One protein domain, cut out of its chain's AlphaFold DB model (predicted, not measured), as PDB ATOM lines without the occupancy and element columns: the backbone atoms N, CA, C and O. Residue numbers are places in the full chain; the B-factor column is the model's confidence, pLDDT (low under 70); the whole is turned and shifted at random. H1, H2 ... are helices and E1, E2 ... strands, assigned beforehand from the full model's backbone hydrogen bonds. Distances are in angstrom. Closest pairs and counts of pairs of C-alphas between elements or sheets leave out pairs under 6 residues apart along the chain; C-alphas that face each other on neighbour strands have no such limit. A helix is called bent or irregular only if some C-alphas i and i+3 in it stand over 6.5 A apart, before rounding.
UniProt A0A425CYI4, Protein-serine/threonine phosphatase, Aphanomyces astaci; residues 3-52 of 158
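AT A GLANCE: This is residues 3 to 52 of the 158 residues of the protein "Protein-serine/threonine phosphatase" of Aphanomyces astaci (UniProt A0A425CYI4). A short helical hairpin, H1 and H2, makes the body, with a looped strand-bearing segment, residues 3 to 20, on one side of it. H1 kinks sharply near residue 32, and after a tight link H2 folds back beside it. The loop nearly closes on itself where residues 3 to 4 pair, antiparallel, with residues 13 to 14 of E1. The printed part has 50 residues, with one named strand and two named helices in the order E1, H1, H2, and its class is mostly helix. The whole is compact, with a radius of gyration of the C-alphas of 10.2 A and spans of 28 by 21 by 15 A.

IN THESE COORDINATES: The printed part begins at Arg 3, C-alpha (71.168, 14.509, 31.909). E1 is residues 13 to 15, Arg 13 to Phe 15. H1, residues 21 to 38, is 18.3 A long and starts at C-alpha 21, (64.663, 14.131, 42.214). It is irregular: C-alphas 31 and 34 are 9.4 A apart. H2, residues 41 to 51, is 15.2 A long and ends at C-alpha 51, (56.502, 19.698, 41.736).

HOW THE PARTS SIT: E1 pairs with no named strand. The closest C-alphas of E1 and H1, those of Phe 15 and Met 24, are 7.6 A apart. E1 and H2 are apart. H1 and H2 touch and form a helical hairpin; their closest C-alphas, those of Phe 36 and Leu 42, are 5.6 A apart. They run opposite ways at a shallow tilt of 31 degrees. Of the O i to N i+4 pairs, 12 of 14 in H1 and 6 of 7 in H2 are within hydrogen-bond range.

THE WHOLE: The two C-alphas farthest apart, those of Tyr 10 and Ile 50, are 29.7 A apart. The printed part has no cut, and the links E1 to H1 and H1 to H2 are tight. The mean pLDDT of the printed part is 97.0, and no printed residue is under 70.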
ATOM      1  N   ARG A   3      69.792  14.008  31.992       96.38
ATOM      2  CA  ARG A   3      71.168  14.509  31.909       96.38
ATOM      3  C   ARG A   3      71.265  15.865  32.604       96.38
ATOM      4  O   ARG A   3      70.484  16.754  32.298       96.38
ATOM      5  N   PHE A   4      72.259  16.032  33.470       96.31
ATOM      6  CA  PHE A   4      72.634  17.313  34.065       96.31
ATOM      7  C   PHE A   4      74.047  17.723  33.632       96.31
ATOM      8  O   PHE A   4      74.900  16.850  33.410       96.31
ATOM      9  N   PRO A   5      74.324  19.036  33.514       94.88
ATOM     10  CA  PRO A   5      75.672  19.527  33.258       94.88
ATOM     11  C   PRO A   5      76.595  19.179  34.430       94.88
ATOM     12  O   PRO A   5      76.284  19.483  35.582       94.88
ATOM     13  N   GLY A   6      77.730  18.545  34.131       93.69
ATOM     14  CA  GLY A   6      78.786  18.270  35.105       93.69
ATOM     15  C   GLY A   6      79.927  19.292  35.038       93.69
ATOM     16  O   GLY A   6      79.710  20.427  34.605       93.69
ATOM     17  N   PRO A   7      81.148  18.920  35.464       90.56
ATOM     18  CA  PRO A   7      82.305  19.821  35.475       90.56
ATOM     19  C   PRO A   7      82.693  20.357  34.090       90.56
ATOM     20  O   PRO A   7      83.196  21.474  33.981       90.56
ATOM     21  N   ASN A   8      82.457  19.573  33.037       91.69
ATOM     22  CA  ASN A   8      82.695  19.948  31.646       91.69
ATOM     23  C   ASN A   8      81.675  19.257  30.707       91.69
ATOM     24  O   ASN A   8      80.931  18.376  31.151       91.69
ATOM     25  N   PRO A   9      81.620  19.631  29.411       88.75
ATOM     26  CA  PRO A   9      80.635  19.088  28.467       88.75
ATOM     27  C   PRO A   9      80.699  17.567  28.247       88.75
ATOM     28  O   PRO A   9      79.689  16.964  27.868       88.75
ATOM     29  N   TYR A  10      81.858  16.948  28.490       93.38
ATOM     30  CA  TYR A  10      82.109  15.521  28.267       93.38
ATOM     31  C   TYR A  10      81.798  14.653  29.489       93.38
ATOM     32  O   TYR A  10      81.660  13.441  29.350       93.38
ATOM     33  N   GLU A  11      81.617  15.263  30.661       94.38
ATOM     34  CA  GLU A  11      81.334  14.568  31.918       94.38
ATOM     35  C   GLU A  11      79.961  14.956  32.488       94.38
ATOM     36  O   GLU A  11      79.877  15.523  33.578       94.38
ATOM     37  N   PRO A  12      78.851  14.692  31.774       96.25
ATOM     38  CA  PRO A  12      77.530  14.933  32.327       96.25
ATOM     39  C   PRO A  12      77.198  13.941  33.444       96.25
ATOM     40  O   PRO A  12      77.701  12.816  33.479       96.25
ATOM     41  N   ARG A  13      76.262  14.324  34.314       97.50
ATOM     42  CA  ARG A  13      75.649  13.389  35.263       97.50
ATOM     43  C   ARG A  13      74.351  12.863  34.689       97.50
ATOM     44  O   ARG A  13      73.503  13.635  34.246       97.50
ATOM     45  N   ILE A  14      74.246  11.542  34.617       97.69
ATOM     46  CA  ILE A  14      73.180  10.850  33.904       97.69
ATOM     47  C   ILE A  14      72.452   9.945  34.884       97.69
ATOM     48  O   ILE A  14      73.068   9.104  35.528       97.69
ATOM     49  N   PHE A  15      71.134  10.081  34.931       98.31
ATOM     50  CA  PHE A  15      70.267   9.270  35.772       98.31
ATOM     51  C   PHE A  15      69.223   8.537  34.922       98.31
ATOM     52  O   PHE A  15      68.742   9.076  33.916       98.31
ATOM     53  N   PRO A  16      68.808   7.319  35.300       98.12
ATOM     54  CA  PRO A  16      67.621   6.699  34.728       98.12
ATOM     55  C   PRO A  16      66.373   7.560  34.950       98.12
ATOM     56  O   PRO A  16      66.241   8.233  35.975       98.12
ATOM     57  N   PHE A  17      65.426   7.508  34.006       97.62
ATOM     58  CA  PHE A  17      64.074   8.015  34.271       97.62
ATOM     59  C   PHE A  17      63.483   7.299  35.493       97.62
ATOM     60  O   PHE A  17      63.896   6.188  35.816       97.62
ATOM     61  N   PHE A  18      62.530   7.940  36.167       97.38
ATOM     62  CA  PHE A  18      61.912   7.476  37.414       97.38
ATOM     63  C   PHE A  18      62.820   7.475  38.657       97.38
ATOM     64  O   PHE A  18      62.323   7.233  39.758       97.38
ATOM     65  N   THR A  19      64.102   7.835  38.537       98.50
ATOM     66  CA  THR A  19      64.945   8.151  39.704       98.50
ATOM     67  C   THR A  19      64.361   9.375  40.425       98.50
ATOM     68  O   THR A  19      64.165  10.400  39.776       98.50
ATOM     69  N   PRO A  20      64.054   9.328  41.734       98.69
ATOM     70  CA  PRO A  20      63.477  10.481  42.420       98.69
ATOM     71  C   PRO A  20      64.408  11.698  42.407       98.69
ATOM     72  O   PRO A  20      65.612  11.551  42.622       98.69
ATOM     73  N   TYR A  21      63.857  12.901  42.230       98.69
ATOM     74  CA  TYR A  21      64.663  14.131  42.214       98.69
ATOM     75  C   TYR A  21      65.430  14.343  43.524       98.69
ATOM     76  O   TYR A  21      66.550  14.842  43.509       98.69
ATOM     77  N   GLU A  22      64.875  13.896  44.653       98.62
ATOM     78  CA  GLU A  22      65.552  13.943  45.950       98.62
ATOM     79  C   GLU A  22      66.814  13.065  45.991       98.62
ATOM     80  O   GLU A  22      67.816  13.449  46.596       98.62
ATOM     81  N   VAL A  23      66.799  11.911  45.315       98.69
ATOM     82  CA  VAL A  23      67.979  11.039  45.203       98.69
ATOM     83  C   VAL A  23      69.051  11.730  44.365       98.69
ATOM     84  O   VAL A  23      70.183  11.858  44.828       98.69
ATOM     85  N   MET A  24      68.676  12.261  43.194       98.56
ATOM     86  CA  MET A  24      69.586  13.032  42.334       98.56
ATOM     87  C   MET A  24      70.200  14.217  43.095       98.56
ATOM     88  O   MET A  24      71.404  14.444  43.032       98.56
ATOM     89  N   TYR A  25      69.384  14.953  43.855       98.69
ATOM     90  CA  TYR A  25      69.825  16.097  44.649       98.69
ATOM     91  C   TYR A  25      70.871  15.703  45.692       98.69
ATOM     92  O   TYR A  25      71.922  16.336  45.770       98.69
ATOM     93  N   ARG A  26      70.602  14.658  46.486       98.69
ATOM     94  CA  ARG A  26      71.526  14.191  47.531       98.69
ATOM     95  C   ARG A  26      72.854  13.730  46.932       98.69
ATOM     96  O   ARG A  26      73.899  14.102  47.460       98.69
ATOM     97  N   GLU A  27      72.808  12.983  45.831       98.44
ATOM     98  CA  GLU A  27      74.001  12.485  45.143       98.44
ATOM     99  C   GLU A  27      74.864  13.639  44.618       98.44
ATOM    100  O   GLU A  27      76.016  13.778  45.030       98.44
ATOM    101  N   LEU A  28      74.288  14.546  43.823       98.25
ATOM    102  CA  LEU A  28      75.019  15.684  43.254       98.25
ATOM    103  C   LEU A  28      75.534  16.648  44.330       98.25
ATOM    104  O   LEU A  28      76.651  17.156  44.231       98.25
ATOM    105  N   LYS A  29      74.751  16.882  45.390       98.25
ATOM    106  CA  LYS A  29      75.184  17.698  46.531       98.25
ATOM    107  C   LYS A  29      76.388  17.074  47.236       98.25
ATOM    108  O   LYS A  29      77.330  17.793  47.557       98.25
ATOM    109  N   SER A  30      76.363  15.757  47.458       98.38
ATOM    110  CA  SER A  30      77.477  15.033  48.082       98.38
ATOM    111  C   SER A  30      78.728  15.002  47.205       98.38
ATOM    112  O   SER A  30      79.837  15.052  47.727       98.38
ATOM    113  N   GLU A  31      78.550  14.970  45.883       97.50
ATOM    114  CA  GLU A  31      79.644  14.961  44.918       97.50
ATOM    115  C   GLU A  31      80.366  16.315  44.871       97.50
ATOM    116  O   GLU A  31      81.585  16.374  45.032       97.50
ATOM    117  N   ASN A  32      79.633  17.409  44.627       97.75
ATOM    118  CA  ASN A  32      80.204  18.757  44.565       97.75
ATOM    119  C   ASN A  32      79.126  19.849  44.685       97.75
ATOM    120  O   ASN A  32      78.702  20.446  43.688       97.75
ATOM    121  N   GLU A  33      78.699  20.162  45.910       98.19
ATOM    122  CA  GLU A  33      77.673  21.185  46.147       98.19
ATOM    123  C   GLU A  33      78.004  22.539  45.494       98.19
ATOM    124  O   GLU A  33      77.132  23.149  44.874       98.19
ATOM    125  N   GLN A  34      79.254  23.007  45.570       98.12
ATOM    126  CA  GLN A  34      79.631  24.317  45.030       98.12
ATOM    127  C   GLN A  34      79.435  24.392  43.507       98.12
ATOM    128  O   GLN A  34      78.896  25.380  43.001       98.12
ATOM    129  N   LEU A  35      79.841  23.352  42.772       97.25
ATOM    130  CA  LEU A  35      79.656  23.261  41.324       97.25
ATOM    131  C   LEU A  35      78.171  23.281  40.951       97.25
ATOM    132  O   LEU A  35      77.766  24.093  40.115       97.25
ATOM    133  N   PHE A  36      77.369  22.414  41.575       97.75
ATOM    134  CA  PHE A  36      75.965  22.237  41.199       97.75
ATOM    135  C   PHE A  36      75.039  23.340  41.739       97.75
ATOM    136  O   PHE A  36      73.943  23.549  41.216       97.75
ATOM    137  N   ARG A  37      75.482  24.110  42.744       97.62
ATOM    138  CA  ARG A  37      74.889  25.416  43.075       97.62
ATOM    139  C   ARG A  37      75.206  26.443  41.992       97.62
ATOM    140  O   ARG A  37      74.297  27.113  41.511       97.62
ATOM    141  N   ARG A  38      76.476  26.551  41.585       96.38
ATOM    142  CA  ARG A  38      76.940  27.556  40.614       96.38
ATOM    143  C   ARG A  38      76.293  27.398  39.238       96.38
ATOM    144  O   ARG A  38      75.972  28.403  38.617       96.38
ATOM    145  N   ASN A  39      76.109  26.168  38.757       94.56
ATOM    146  CA  ASN A  39      75.452  25.911  37.469       94.56
ATOM    147  C   ASN A  39      73.913  25.828  37.563       94.56
ATOM    148  O   ASN A  39      73.252  25.622  36.549       94.56
ATOM    149  N   GLY A  40      73.342  25.991  38.763       95.62
ATOM    150  CA  GLY A  40      71.898  26.037  38.994       95.62
ATOM    151  C   GLY A  40      71.187  24.684  39.084       95.62
ATOM    152  O   GLY A  40      69.983  24.670  39.337       95.62
ATOM    153  N   VAL A  41      71.883  23.550  38.936       97.00
ATOM    154  CA  VAL A  41      71.258  22.213  38.970       97.00
ATOM    155  C   VAL A  41      70.598  21.919  40.318       97.00
ATOM    156  O   VAL A  41      69.467  21.443  40.344       97.00
ATOM    157  N   LEU A  42      71.243  22.243  41.445       98.12
ATOM    158  CA  LEU A  42      70.633  21.991  42.760       98.12
ATOM    159  C   LEU A  42      69.383  22.845  42.995       98.12
ATOM    160  O   LEU A  42      68.412  22.342  43.548       98.12
ATOM    161  N   ALA A  43      69.380  24.098  42.530       97.62
ATOM    162  CA  ALA A  43      68.204  24.966  42.624       97.62
ATOM    163  C   ALA A  43      67.047  24.458  41.743       97.62
ATOM    164  O   ALA A  43      65.884  24.512  42.141       97.62
ATOM    165  N   MET A  44      67.365  23.927  40.558       97.25
ATOM    166  CA  MET A  44      66.387  23.277  39.684       97.25
ATOM    167  C   MET A  44      65.781  22.036  40.352       97.25
ATOM    168  O   MET A  44      64.562  21.899  40.387       97.25
ATOM    169  N   LEU A  45      66.612  21.173  40.940       98.31
ATOM    170  CA  LEU A  45      66.150  19.970  41.635       98.31
ATOM    171  C   LEU A  45      65.293  20.299  42.863       98.31
ATOM    172  O   LEU A  45      64.279  19.644  43.076       98.31
ATOM    173  N   GLU A  46      65.644  21.327  43.638       98.44
ATOM    174  CA  GLU A  46      64.827  21.801  44.767       98.44
ATOM    175  C   GLU A  46      63.411  22.194  44.324       98.44
ATOM    176  O   GLU A  46      62.434  21.803  44.961       98.44
ATOM    177  N   ARG A  47      63.284  22.900  43.193       97.62
ATOM    178  CA  ARG A  47      61.983  23.222  42.584       97.62
ATOM    179  C   ARG A  47      61.244  21.960  42.119       97.62
ATOM    180  O   ARG A  47      60.037  21.832  42.335       97.62
ATOM    181  N   ASP A  48      61.949  21.042  41.467       98.00
ATOM    182  CA  ASP A  48      61.341  19.855  40.861       98.00
ATOM    183  C   ASP A  48      60.818  18.872  41.916       98.00
ATOM    184  O   ASP A  48      59.732  18.323  41.733       98.00
ATOM    185  N   ILE A  49      61.517  18.729  43.052       98.50
ATOM    186  CA  ILE A  49      61.094  17.916  44.210       98.50
ATOM    187  C   ILE A  49      59.708  18.336  44.714       98.50
ATOM    188  O   ILE A  49      58.893  17.480  45.056       98.50
ATOM    189  N   ILE A  50      59.432  19.643  44.746       98.12
ATOM    190  CA  ILE A  50      58.138  20.182  45.194       98.12
ATOM    191  C   ILE A  50      57.051  19.935  44.137       98.12
ATOM    192  O   ILE A  50      55.879  19.787  44.473       98.12
ATOM    193  N   THR A  51      57.433  19.866  42.860       97.50
ATOM    194  CA  THR A  51      56.502  19.698  41.736       97.50
ATOM    195  C   THR A  51      56.055  18.245  41.563       97.50
ATOM    196  O   THR A  51      54.865  17.983  41.397       97.50
ATOM    197  N   LYS A  52      56.988  17.282  41.562       98.00
ATOM    198  CA  LYS A  52      56.682  15.847  41.433       98.00
ATOM    199  C   LYS A  52      57.830  14.965  41.927       98.00
ATOM    200  O   LYS A  52      58.961  15.409  42.054       98.00
TER     201      LYS A  52